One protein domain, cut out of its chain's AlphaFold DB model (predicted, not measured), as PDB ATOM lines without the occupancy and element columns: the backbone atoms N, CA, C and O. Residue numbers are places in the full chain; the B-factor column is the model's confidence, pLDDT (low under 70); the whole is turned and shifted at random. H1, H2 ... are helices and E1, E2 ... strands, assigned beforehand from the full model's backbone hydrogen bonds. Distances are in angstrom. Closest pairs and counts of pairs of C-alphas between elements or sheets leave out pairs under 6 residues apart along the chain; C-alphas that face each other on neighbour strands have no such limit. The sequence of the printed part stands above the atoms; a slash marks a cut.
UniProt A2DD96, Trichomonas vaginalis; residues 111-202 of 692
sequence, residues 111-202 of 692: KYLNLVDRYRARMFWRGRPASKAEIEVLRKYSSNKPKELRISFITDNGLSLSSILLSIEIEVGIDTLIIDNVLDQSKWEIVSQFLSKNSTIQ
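AT A GLANCE: This is residues 111 to 202 of the 692 residues of a protein of Trichomonas vaginalis (UniProt A2DD96). Three helices, H1, H4 and H5, stand in a row with H4 in the middle, and alongside that row lie H2, the short helix H3 and a small sheet of two strands, E1 and E2. H2 folds back beside H1 as a helical hairpin at one end of the row, while H5 is at the other end. The printed part has 92 residues with five named helices and two named strands, in the order H1, H2, E1, H3, H4, E2, H5; the sheet, in the order E1, E2, is parallel, and the class is mostly helix. The whole is compact and rounded, with a radius of gyration of the C-alphas of 12.2 A and spans of 28 by 27 by 22 A.

HOW THE PARTS SIT: E1, residues 148 to 150, and E2, residues 176 to 179, are parallel neighbours at 16 degrees; N 149 and O 176 are 2.8 A apart, as are N 178 and O 149, both within hydrogen-bond range. Between them in the chain come H3, residues 151 to 156, and H4, residues 161 to 170, which gives a strand-helix-strand unit, two parallel neighbour strands with helices between, whose crossover is right-handed. The closest C-alphas of H3 and E2 are those of Ile 151 and Ile 179, 5.4 A apart. H3 and H4 touch only at the corner, closest at the C-alphas of Ile 154 and Leu 161, 6.2 A. H4 is the hub, touching three helices. It touches H5, residues 185 to 195, at a shallow tilt of 9 degrees, the same way, closest at the C-alphas of Ser 162 and Ile 190, 5.9 A. It touches H1, residues 111 to 125, at a steep tilt of 41 degrees, opposite ways, closest at the C-alphas of Arg 118 and Ser 167, 5.5 A. H1 and H2, residues 132 to 143, form a helical hairpin and touch at a shallow tilt of 25 degrees, opposite ways, closest at the C-alphas of Tyr 112 and Ser 142, 5.8 A. H2 and H3 are near each other; H1 and H5 are apart, as are H2 and H4. In H2, H3 and H5 every O i to N i+4 pair is within hydrogen-bond range; in H1 it is 9 of 11 and in H4 4 of 6.

IN THESE COORDINATES: H1 begins at C-alpha 111, (105.382, 143.107, 153.427), and is 21.7 A long; H2 is 16.3 A. E1 is 6.5 A, H3 8.6 A, H4 15.7 A and E2 10.0 A. H5, 15.3 A, ends at C-alpha 195, (116.541, 150.848, 136.617).

THE WHOLE: The C-alphas of Lys 111 and Gln 185, the two farthest apart, are 32.6 A from each other. The printed part has no cut and no long link. The mean pLDDT of the printed part is 93.8, and residues 111 to 113 are under 70.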
ATOM      1  N   LYS A 111     104.913 142.635 154.753       61.06
ATOM      2  CA  LYS A 111     105.382 143.107 153.427       61.06
ATOM      3  C   LYS A 111     106.688 142.425 152.991       61.06
ATOM      4  O   LYS A 111     106.813 142.043 151.836       61.06
ATOM      5  N   TYR A 112     107.561 142.156 153.961       57.38
ATOM      6  CA  TYR A 112     108.902 141.598 153.791       57.38
ATOM      7  C   TYR A 112     108.962 140.141 153.312       57.38
ATOM      8  O   TYR A 112     109.966 139.743 152.725       57.38
ATOM      9  N   LEU A 113     107.923 139.326 153.529       63.28
ATOM     10  CA  LEU A 113     107.906 137.952 152.997       63.28
ATOM     11  C   LEU A 113     107.633 137.923 151.484       63.28
ATOM     12  O   LEU A 113     108.004 136.961 150.811       63.28
ATOM     13  N   ASN A 114     107.104 139.017 150.929       85.69
ATOM     14  CA  ASN A 114     106.757 139.101 149.514       85.69
ATOM     15  C   ASN A 114     107.993 139.055 148.601       85.69
ATOM     16  O   ASN A 114     107.888 138.581 147.472       85.69
ATOM     17  N   LEU A 115     109.175 139.493 149.065       92.56
ATOM     18  CA  LEU A 115     110.414 139.395 148.282       92.56
ATOM     19  C   LEU A 115     110.776 137.934 147.980       92.56
ATOM     20  O   LEU A 115     111.092 137.596 146.837       92.56
ATOM     21  N   VAL A 116     110.723 137.071 148.999       94.75
ATOM     22  CA  VAL A 116     111.078 135.649 148.879       94.75
ATOM     23  C   VAL A 116     110.101 134.943 147.945       94.75
ATOM     24  O   VAL A 116     110.527 134.253 147.019       94.75
ATOM     25  N   ASP A 117     108.801 135.153 148.142       93.31
ATOM     26  CA  ASP A 117     107.767 134.504 147.335       93.31
ATOM     27  C   ASP A 117     107.760 135.011 145.891       93.31
ATOM     28  O   ASP A 117     107.671 134.218 144.951       93.31
ATOM     29  N   ARG A 118     107.984 136.310 145.677       94.56
ATOM     30  CA  ARG A 118     108.151 136.871 144.333       94.56
ATOM     31  C   ARG A 118     109.407 136.340 143.642       94.56
ATOM     32  O   ARG A 118     109.338 136.022 142.453       94.56
ATOM     33  N   TYR A 119     110.524 136.175 144.356       96.44
ATOM     34  CA  TYR A 119     111.720 135.534 143.799       96.44
ATOM     35  C   TYR A 119     111.436 134.082 143.399       96.44
ATOM     36  O   TYR A 119     111.744 133.697 142.270       96.44
ATOM     37  N   ARG A 120     110.784 133.302 144.278       95.88
ATOM     38  CA  ARG A 120     110.348 131.920 143.995       95.88
ATOM     39  C   ARG A 120     109.503 131.865 142.729       95.88
ATOM     40  O   ARG A 120     109.827 131.095 141.827       95.88
ATOM     41  N   ALA A 121     108.494 132.727 142.626       95.25
ATOM     42  CA  ALA A 121     107.615 132.809 141.465       95.25
ATOM     43  C   ALA A 121     108.388 133.136 140.178       95.25
ATOM     44  O   ALA A 121     108.225 132.467 139.159       95.25
ATOM     45  N   ARG A 122     109.286 134.130 140.213       95.62
ATOM     46  CA  ARG A 122     110.101 134.530 139.051       95.62
ATOM     47  C   ARG A 122     111.042 133.431 138.585       95.62
ATOM     48  O   ARG A 122     111.192 133.239 137.380       95.62
ATOM     49  N   MET A 123     111.674 132.737 139.524       96.50
ATOM     50  CA  MET A 123     112.529 131.590 139.241       96.50
ATOM     51  C   MET A 123     111.699 130.459 138.621       96.50
ATOM     52  O   MET A 123     112.013 129.994 137.521       96.50
ATOM     53  N   PHE A 124     110.565 130.120 139.241       94.31
ATOM     54  CA  PHE A 124     109.626 129.118 138.741       94.31
ATOM     55  C   PHE A 124     109.175 129.416 137.301       94.31
ATOM     56  O   PHE A 124     109.303 128.565 136.428       94.31
ATOM     57  N   TRP A 125     108.736 130.643 136.999       94.00
ATOM     58  CA  TRP A 125     108.286 131.025 135.651       94.00
ATOM     59  C   TRP A 125     109.393 131.030 134.592       94.00
ATOM     60  O   TRP A 125     109.098 131.060 133.398       94.00
ATOM     61  N   ARG A 126     110.661 130.999 135.007       94.38
ATOM     62  CA  ARG A 126     111.823 130.851 134.119       94.38
ATOM     63  C   ARG A 126     112.227 129.396 133.901       94.38
ATOM     64  O   ARG A 126     113.237 129.144 133.253       94.38
ATOM     65  N   GLY A 127     111.465 128.448 134.435       93.69
ATOM     66  CA  GLY A 127     111.749 127.027 134.291       93.69
ATOM     67  C   GLY A 127     112.772 126.482 135.287       93.69
ATOM     68  O   GLY A 127     113.214 125.347 135.132       93.69
ATOM     69  N   ARG A 128     113.174 127.274 136.292       94.12
ATOM     70  CA  ARG A 128     114.158 126.880 137.308       94.12
ATOM     71  C   ARG A 128     113.596 127.170 138.699       94.12
ATOM     72  O   ARG A 128     113.630 128.326 139.105       94.12
ATOM     73  N   PRO A 129     113.122 126.176 139.466       92.44
ATOM     74  CA  PRO A 129     112.730 126.424 140.850       92.44
ATOM     75  C   PRO A 129     113.933 126.926 141.663       92.44
ATOM     76  O   PRO A 129     115.070 126.505 141.443       92.44
ATOM     77  N   ALA A 130     113.684 127.855 142.585       94.50
ATOM     78  CA  ALA A 130     114.708 128.317 143.515       94.50
ATOM     79  C   ALA A 130     115.100 127.177 144.467       94.50
ATOM     80  O   ALA A 130     114.236 126.457 144.969       94.50
ATOM     81  N   SER A 131     116.394 127.012 144.723       96.00
ATOM     82  CA  SER A 131     116.889 126.004 145.659       96.00
ATOM     83  C   SER A 131     116.578 126.380 147.110       96.00
ATOM     84  O   SER A 131     116.457 127.556 147.458       96.00
ATOM     85  N   LYS A 132     116.512 125.380 147.998       95.44
ATOM     86  CA  LYS A 132     116.294 125.607 149.438       95.44
ATOM     87  C   LYS A 132     117.344 126.544 150.051       95.44
ATOM     88  O   LYS A 132     116.992 127.371 150.886       95.44
ATOM     89  N   ALA A 133     118.598 126.448 149.602       96.50
ATOM     90  CA  ALA A 133     119.684 127.317 150.047       96.50
ATOM     91  C   ALA A 133     119.446 128.787 149.655       96.50
ATOM     92  O   ALA A 133     119.522 129.663 150.515       96.50
ATOM     93  N   GLU A 134     119.075 129.058 148.397       96.75
ATOM     94  CA  GLU A 134     118.735 130.415 147.936       96.75
ATOM     95  C   GLU A 134     117.579 131.016 148.751       96.75
ATOM     96  O   GLU A 134     117.621 132.181 149.145       96.75
ATOM     97  N   ILE A 135     116.550 130.212 149.042       96.12
ATOM     98  CA  ILE A 135     115.395 130.655 149.829       96.12
ATOM     99  C   ILE A 135     115.776 130.971 151.272       96.12
ATOM    100  O   ILE A 135     115.321 131.981 151.807       96.12
ATOM    101  N   GLU A 136     116.623 130.158 151.896       95.69
ATOM    102  CA  GLU A 136     117.057 130.400 153.269       95.69
ATOM    103  C   GLU A 136     117.912 131.670 153.387       95.69
ATOM    104  O   GLU A 136     117.686 132.494 154.279       95.69
ATOM    105  N   VAL A 137     118.810 131.900 152.423       96.88
ATOM    106  CA  VAL A 137     119.581 133.149 152.316       96.88
ATOM    107  C   VAL A 137     118.648 134.360 152.226       96.88
ATOM    108  O   VAL A 137     118.814 135.331 152.971       96.88
ATOM    109  N   LEU A 138     117.630 134.306 151.362       95.69
ATOM    110  CA  LEU A 138     116.689 135.414 151.186       95.69
ATOM    111  C   LEU A 138     115.761 135.620 152.379       95.69
ATOM    112  O   LEU A 138     115.434 136.767 152.690       95.69
ATOM    113  N   ARG A 139     115.348 134.554 153.071       94.56
ATOM    114  CA  ARG A 139     114.576 134.664 154.317       94.56
ATOM    115  C   ARG A 139     115.387 135.371 155.389       94.56
ATOM    116  O   ARG A 139     114.889 136.326 155.983       94.56
ATOM    117  N   LYS A 140     116.647 134.969 155.585       95.00
ATOM    118  CA  LYS A 140     117.560 135.627 156.526       95.00
ATOM    119  C   LYS A 140     117.737 137.102 156.173       95.00
ATOM    120  O   LYS A 140     117.567 137.956 157.040       95.00
ATOM    121  N   TYR A 141     117.996 137.413 154.903       94.88
ATOM    122  CA  TYR A 141     118.118 138.792 154.430       94.88
ATOM    123  C   TYR A 141     116.839 139.608 154.678       94.88
ATOM    124  O   TYR A 141     116.903 140.656 155.313       94.88
ATOM    125  N   SER A 142     115.670 139.095 154.284       92.44
ATOM    126  CA  SER A 142     114.380 139.792 154.421       92.44
ATOM    127  C   SER A 142     113.958 139.979 155.882       92.44
ATOM    128  O   SER A 142     113.382 141.010 156.234       92.44
ATOM    129  N   SER A 143     114.292 139.028 156.762       90.56
ATOM    130  CA  SER A 143     113.986 139.108 158.199       90.56
ATOM    131  C   SER A 143     114.643 140.308 158.895       90.56
ATOM    132  O   SER A 143     114.097 140.833 159.867       90.56
ATOM    133  N   ASN A 144     115.756 140.809 158.346       90.50
ATOM    134  CA  ASN A 144     116.462 141.989 158.847       90.50
ATOM    135  C   ASN A 144     115.847 143.320 158.382       90.50
ATOM    136  O   ASN A 144     116.353 144.376 158.758       90.50
ATOM    137  N   LYS A 145     114.771 143.289 157.580       91.94
ATOM    138  CA  LYS A 145     114.107 144.475 157.004       91.94
ATOM    139  C   LYS A 145     115.112 145.432 156.344       91.94
ATOM    140  O   LYS A 145     115.219 146.595 156.751       91.94
ATOM    141  N   PRO A 146     115.894 144.935 155.371       94.06
ATOM    142  CA  PRO A 146     116.994 145.684 154.794       94.06
ATOM    143  C   PRO A 146     116.470 146.912 154.047       94.06
ATOM    144  O   PRO A 146     115.400 146.875 153.442       94.06
ATOM    145  N   LYS A 147     117.245 147.999 154.090       96.00
ATOM    146  CA  LYS A 147     117.008 149.206 153.279       96.00
ATOM    147  C   LYS A 147     117.855 149.247 152.011       96.00
ATOM    148  O   LYS A 147     117.535 149.963 151.065       96.00
ATOM    149  N   GLU A 148     118.932 148.470 152.001       97.25
ATOM    150  CA  GLU A 148     119.910 148.417 150.924       97.25
ATOM    151  C   GLU A 148     119.988 147.021 150.314       97.25
ATOM    152  O   GLU A 148     119.977 146.020 151.033       97.25
ATOM    153  N   LEU A 149     120.110 146.963 148.990       97.50
ATOM    154  CA  LEU A 149     120.419 145.761 148.229       97.50
ATOM    155  C   LEU A 149     121.816 145.895 147.624       97.50
ATOM    156  O   LEU A 149     122.051 146.772 146.796       97.50
ATOM    157  N   ARG A 150     122.716 144.993 148.014       98.12
ATOM    158  CA  ARG A 150     124.068 144.869 147.454       98.12
ATOM    159  C   ARG A 150     124.088 143.862 146.316       98.12
ATOM    160  O   ARG A 150     123.487 142.795 146.435       98.12
ATOM    161  N   ILE A 151     124.777 144.185 145.224       97.31
ATOM    162  CA  ILE A 151     124.933 143.260 144.098       97.31
ATOM    163  C   ILE A 151     125.831 142.082 144.493       97.31
ATOM    164  O   ILE A 151     125.500 140.951 144.137       97.31
ATOM    165  N   SER A 152     126.882 142.316 145.287       96.62
ATOM    166  CA  SER A 152     127.733 141.260 145.857       96.62
ATOM    167  C   SER A 152     126.929 140.207 146.617       96.62
ATOM    168  O   SER A 152     127.005 139.022 146.310       96.62
ATOM    169  N   PHE A 153     126.027 140.635 147.506       96.69
ATOM    170  CA  PHE A 153     125.134 139.731 148.235       96.69
ATOM    171  C   PHE A 153     124.372 138.780 147.298       96.69
ATOM    172  O   PHE A 153     124.188 137.608 147.620       96.69
ATOM    173  N   ILE A 154     123.950 139.252 146.127       96.19
ATOM    174  CA  ILE A 154     123.255 138.421 145.143       96.19
ATOM    175  C   ILE A 154     124.229 137.440 144.486       96.19
ATOM    176  O   ILE A 154     123.949 136.241 144.442       96.19
ATOM    177  N   THR A 155     125.348 137.941 143.956       95.00
ATOM    178  CA  THR A 155     126.295 137.124 143.188       95.00
ATOM    179  C   THR A 155     126.966 136.067 144.049       95.00
ATOM    180  O   THR A 155     127.059 134.914 143.631       95.00
ATOM    181  N   ASP A 156     127.358 136.435 145.263       96.00
ATOM    182  CA  ASP A 156     128.159 135.605 146.161       96.00
ATOM    183  C   ASP A 156     127.319 134.471 146.764       96.00
ATOM    184  O   ASP A 156     127.835 133.405 147.087       96.00
ATOM    185  N   ASN A 157     125.998 134.664 146.843       96.44
ATOM    186  CA  ASN A 157     125.048 133.634 147.265       96.44
ATOM    187  C   ASN A 157     124.435 132.858 146.084       96.44
ATOM    188  O   ASN A 157     123.471 132.113 146.271       96.44
ATOM    189  N   GLY A 158     124.952 133.034 144.860       96.00
ATOM    190  CA  GLY A 158     124.490 132.308 143.672       96.00
ATOM    191  C   GLY A 158     123.047 132.621 143.254       96.00
ATOM    192  O   GLY A 158     122.431 131.832 142.533       96.00
ATOM    193  N   LEU A 159     122.500 133.756 143.698       97.12
ATOM    194  CA  LEU A 159     121.138 134.180 143.390       97.12
ATOM    195  C   LEU A 159     121.050 134.718 141.957       97.12
ATOM    196  O   LEU A 159     121.963 135.362 141.435       97.12
ATOM    197  N   SER A 160     119.904 134.516 141.305       97.50
ATOM    198  CA  SER A 160     119.669 135.095 139.982       97.50
ATOM    199  C   SER A 160     119.472 136.609 140.082       97.50
ATOM    200  O   SER A 160     118.412 137.081 140.502       97.50
ATOM    201  N   LEU A 161     120.468 137.373 139.622       97.12
ATOM    202  CA  LEU A 161     120.461 138.838 139.654       97.12
ATOM    203  C   LEU A 161     119.196 139.453 139.058       97.12
ATOM    204  O   LEU A 161     118.535 140.267 139.699       97.12
ATOM    205  N   SER A 162     118.804 139.021 137.861       97.19
ATOM    206  CA  SER A 162     117.607 139.564 137.219       97.19
ATOM    207  C   SER A 162     116.315 139.174 137.943       97.19
ATOM    208  O   SER A 162     115.381 139.972 137.964       97.19
ATOM    209  N   SER A 163     116.240 137.987 138.559       97.19
ATOM    210  CA  SER A 163     115.068 137.603 139.359       97.19
ATOM    211  C   SER A 163     114.980 138.427 140.644       97.19
ATOM    212  O   SER A 163     113.891 138.893 140.971       97.19
ATOM    213  N   ILE A 164     116.093 138.651 141.353       97.38
ATOM    214  CA  ILE A 164     116.111 139.451 142.589       97.38
ATOM    215  C   ILE A 164     115.755 140.906 142.313       97.38
ATOM    216  O   ILE A 164     114.851 141.436 142.956       97.38
ATOM    217  N   LEU A 165     116.398 141.539 141.326       96.81
ATOM    218  CA  LEU A 165     116.136 142.942 141.009       96.81
ATOM    219  C   LEU A 165     114.666 143.175 140.625       96.81
ATOM    220  O   LEU A 165     114.038 144.119 141.092       96.81
ATOM    221  N   LEU A 166     114.053 142.273 139.856       94.38
ATOM    222  CA  LEU A 166     112.619 142.363 139.547       94.38
ATOM    223  C   LEU A 166     111.707 142.040 140.742       94.38
ATOM    224  O   LEU A 166     110.511 142.357 140.710       94.38
ATOM    225  N   SER A 167     112.241 141.386 141.774       95.50
ATOM    226  CA  SER A 167     111.497 141.017 142.976       95.50
ATOM    227  C   SER A 167     111.483 142.132 144.017       95.50
ATOM    228  O   SER A 167     110.453 142.330 144.648       95.50
ATOM    229  N   ILE A 168     112.542 142.938 144.137       94.44
ATOM    230  CA  ILE A 168     112.598 144.010 145.149       94.44
ATOM    231  C   ILE A 168     111.611 145.157 144.930       94.44
ATOM    232  O   ILE A 168     111.355 145.918 145.852       94.44
ATOM    233  N   GLU A 169     111.008 145.289 143.748       89.56
ATOM    234  CA  GLU A 169     110.042 146.366 143.499       89.56
ATOM    235  C   GLU A 169     108.763 146.240 144.347       89.56
ATOM    236  O   GLU A 169     108.079 147.236 144.573       89.56
ATOM    237  N   ILE A 170     108.446 145.037 144.843       88.81
ATOM    238  CA  ILE A 170     107.345 144.850 145.800       88.81
ATOM    239  C   ILE A 170     107.727 145.295 147.220       88.81
ATOM    240  O   ILE A 170     106.853 145.605 148.029       88.81
ATOM    241  N   GLU A 171     109.029 145.368 147.506       87.81
ATOM    242  CA  GLU A 171     109.575 145.699 148.814       87.81
ATOM    243  C   GLU A 171     109.976 147.172 148.870       87.81
ATOM    244  O   GLU A 171     111.137 147.547 148.719       87.81
ATOM    245  N   VAL A 172     108.989 148.032 149.124       84.25
ATOM    246  CA  VAL A 172     109.184 149.492 149.212       84.25
ATOM    247  C   VAL A 172     110.175 149.927 150.300       84.25
ATOM    248  O   VAL A 172     110.584 151.084 150.308       84.25
ATOM    249  N   GLY A 173     110.535 149.034 151.230       91.00
ATOM    250  CA  GLY A 173     111.562 149.291 152.237       91.00
ATOM    251  C   GLY A 173     112.986 149.330 151.676       91.00
ATOM    252  O   GLY A 173     113.832 149.985 152.280       91.00
ATOM    253  N   ILE A 174     113.240 148.673 150.537       95.44
ATOM    254  CA  ILE A 174     114.539 148.679 149.857       95.44
ATOM    255  C   ILE A 174     114.562 149.850 148.871       95.44
ATOM    256  O   ILE A 174     113.990 149.786 147.780       95.44
ATOM    257  N   ASP A 175     115.239 150.925 149.259       96.81
ATOM    258  CA  ASP A 175     115.352 152.163 148.482       96.81
ATOM    259  C   ASP A 175     116.784 152.445 148.000       96.81
ATOM    260  O   ASP A 175     117.014 153.401 147.258       96.81
ATOM    261  N   THR A 176     117.748 151.614 148.395       98.25
ATOM    262  CA  THR A 176     119.166 151.812 148.099       98.25
ATOM    263  C   THR A 176     119.724 150.624 147.322       98.25
ATOM    264  O   THR A 176     119.644 149.486 147.778       98.25
ATOM    265  N   LEU A 177     120.308 150.883 146.152       98.12
ATOM    266  CA  LEU A 177     121.021 149.892 145.346       98.12
ATOM    267  C   LEU A 177     122.527 150.144 145.439       98.12
ATOM    268  O   LEU A 177     122.984 151.241 145.125       98.12
ATOM    269  N   ILE A 178     123.292 149.131 145.839       98.25
ATOM    270  CA  ILE A 178     124.746 149.202 145.998       98.25
ATOM    271  C   ILE A 178     125.408 148.270 144.991       98.25
ATOM    272  O   ILE A 178     125.191 147.060 145.021       98.25
ATOM    273  N   ILE A 179     126.220 148.842 144.109       97.31
ATOM    274  CA  ILE A 179     126.957 148.135 143.066       97.31
ATOM    275  C   ILE A 179     128.428 148.091 143.483       97.31
ATOM    276  O   ILE A 179     129.192 149.014 143.211       97.31
ATOM    277  N   ASP A 180     128.782 147.039 144.215       96.25
ATOM    278  CA  ASP A 180     130.055 146.857 144.920       96.25
ATOM    279  C   ASP A 180     130.983 145.801 144.313       96.25
ATOM    280  O   ASP A 180     132.111 145.655 144.768       96.25
ATOM    281  N   ASN A 181     130.552 145.130 143.244       92.12
ATOM    282  CA  ASN A 181     131.364 144.185 142.484       92.12
ATOM    283  C   ASN A 181     131.477 144.625 141.023       92.12
ATOM    284  O   ASN A 181     130.515 145.143 140.451       92.12
ATOM    285  N   VAL A 182     132.627 144.352 140.400       89.12
ATOM    286  CA  VAL A 182     132.789 144.503 138.950       89.12
ATOM    287  C   VAL A 182     131.873 143.495 138.262       89.12
ATOM    288  O   VAL A 182     131.939 142.289 138.510       89.12
ATOM    289  N   LEU A 183     130.985 143.996 137.410       92.12
ATOM    290  CA  LEU A 183     130.024 143.176 136.684       92.12
ATOM    291  C   LEU A 183     130.474 142.996 135.238       92.12
ATOM    292  O   LEU A 183     131.010 143.916 134.621       92.12
ATOM    293  N   ASP A 184     130.209 141.817 134.684       94.50
ATOM    294  CA  ASP A 184     130.280 141.621 133.240       94.50
ATOM    295  C   ASP A 184     129.166 142.410 132.523       94.50
ATOM    296  O   ASP A 184     128.174 142.835 133.127       94.50
ATOM    297  N   GLN A 185     129.319 142.583 131.208       94.25
ATOM    298  CA  GLN A 185     128.384 143.346 130.378       94.25
ATOM    299  C   GLN A 185     126.931 142.856 130.510       94.25
ATOM    300  O   GLN A 185     126.005 143.664 130.589       94.25
ATOM    301  N   SER A 186     126.717 141.539 130.597       95.19
ATOM    302  CA  SER A 186     125.369 140.960 130.676       95.19
ATOM    303  C   SER A 186     124.665 141.313 131.992       95.19
ATOM    304  O   SER A 186     123.465 141.595 132.021       95.19
ATOM    305  N   LYS A 187     125.413 141.363 133.100       95.62
ATOM    306  CA  LYS A 187     124.898 141.786 134.406       95.62
ATOM    307  C   LYS A 187     124.613 143.285 134.441       95.62
ATOM    308  O   LYS A 187     123.603 143.685 135.021       95.62
ATOM    309  N   TRP A 188     125.433 144.102 133.785       95.25
ATOM    310  CA  TRP A 188     125.152 145.530 133.636       95.25
ATOM    311  C   TRP A 188     123.877 145.799 132.843       95.25
ATOM    312  O   TRP A 188     123.061 146.617 133.263       95.25
ATOM    313  N   GLU A 189     123.641 145.065 131.757       95.81
ATOM    314  CA  GLU A 189     122.386 145.151 131.005       95.81
ATOM    315  C   GLU A 189     121.173 144.824 131.883       95.81
ATOM    316  O   GLU A 189     120.158 145.520 131.824       95.81
ATOM    317  N   ILE A 190     121.287 143.815 132.752       97.06
ATOM    318  CA  ILE A 190     120.242 143.468 133.722       97.06
ATOM    319  C   ILE A 190     119.975 144.635 134.689       97.06
ATOM    320  O   ILE A 190     118.811 144.973 134.926       97.06
ATOM    321  N   VAL A 191     121.021 145.263 135.236       97.00
ATOM    322  CA  VAL A 191     120.894 146.416 136.148       97.00
ATOM    323  C   VAL A 191     120.260 147.613 135.431       97.00
ATOM    324  O   VAL A 191     119.302 148.197 135.942       97.00
ATOM    325  N   SER A 192     120.720 147.938 134.223       96.44
ATOM    326  CA  SER A 192     120.169 149.018 133.396       96.44
ATOM    327  C   SER A 192     118.692 148.786 133.066       96.44
ATOM    328  O   SER A 192     117.858 149.676 133.251       96.44
ATOM    329  N   GLN A 193     118.317 147.563 132.669       96.25
ATOM    330  CA  GLN A 193     116.918 147.203 132.421       96.25
ATOM    331  C   GLN A 193     116.055 147.320 133.679       96.25
ATOM    332  O   GLN A 193     114.914 147.780 133.598       96.25
ATOM    333  N   PHE A 194     116.578 146.924 134.839       96.25
ATOM    334  CA  PHE A 194     115.885 147.085 136.111       96.25
ATOM    335  C   PHE A 194     115.628 148.567 136.419       96.25
ATOM    336  O   PHE A 194     114.478 148.958 136.629       96.25
ATOM    337  N   LEU A 195     116.662 149.411 136.360       96.88
ATOM    338  CA  LEU A 195     116.541 150.848 136.617       96.88
ATOM    339  C   LEU A 195     115.630 151.551 135.600       96.88
ATOM    340  O   LEU A 195     114.935 152.501 135.954       96.88
ATOM    341  N   SER A 196     115.525 151.037 134.371       96.06
ATOM    342  CA  SER A 196     114.596 151.561 133.358       96.06
ATOM    343  C   SER A 196     113.107 151.382 133.718       96.06
ATOM    344  O   SER A 196     112.244 152.035 133.128       96.06
ATOM    345  N   LYS A 197     112.786 150.509 134.687       95.19
ATOM    346  CA  LYS A 197     111.404 150.164 135.081       95.19
ATOM    347  C   LYS A 197     111.101 150.382 136.562       95.19
ATOM    348  O   LYS A 197     109.928 150.532 136.910       95.19
ATOM    349  N   ASN A 198     112.113 150.369 137.423       95.25
ATOM    350  CA  ASN A 198     111.955 150.474 138.869       95.25
ATOM    351  C   ASN A 198     111.359 151.831 139.300       95.25
ATOM    352  O   ASN A 198     111.543 152.845 138.632       95.25
ATOM    353  N   SER A 199     110.644 151.855 140.423       94.44
ATOM    354  CA  SER A 199     110.103 153.089 141.012       94.44
ATOM    355  C   SER A 199     110.370 153.233 142.512       94.44
ATOM    356  O   SER A 199     109.820 154.133 143.136       94.44
ATOM    357  N   THR A 200     111.146 152.329 143.110       94.81
ATOM    358  CA  THR A 200     111.368 152.275 144.565       94.81
ATOM    359  C   THR A 200     112.749 152.774 144.968       94.81
ATOM    360  O   THR A 200     112.882 153.384 146.026       94.81
ATOM    361  N   ILE A 201     113.761 152.565 144.123       97.56
ATOM    362  CA  ILE A 201     115.135 152.984 144.379       97.56
ATOM    363  C   ILE A 201     115.219 154.511 144.358       97.56
ATOM    364  O   ILE A 201     114.777 155.167 143.418       97.56
ATOM    365  N   GLN A 202     115.807 155.060 145.413       97.81
ATOM    366  CA  GLN A 202     116.061 156.484 145.615       97.81
ATOM    367  C   GLN A 202     117.556 156.775 145.768       97.81
ATOM    368  O   GLN A 202     117.972 157.909 145.548       97.81
TER     369      GLN A 202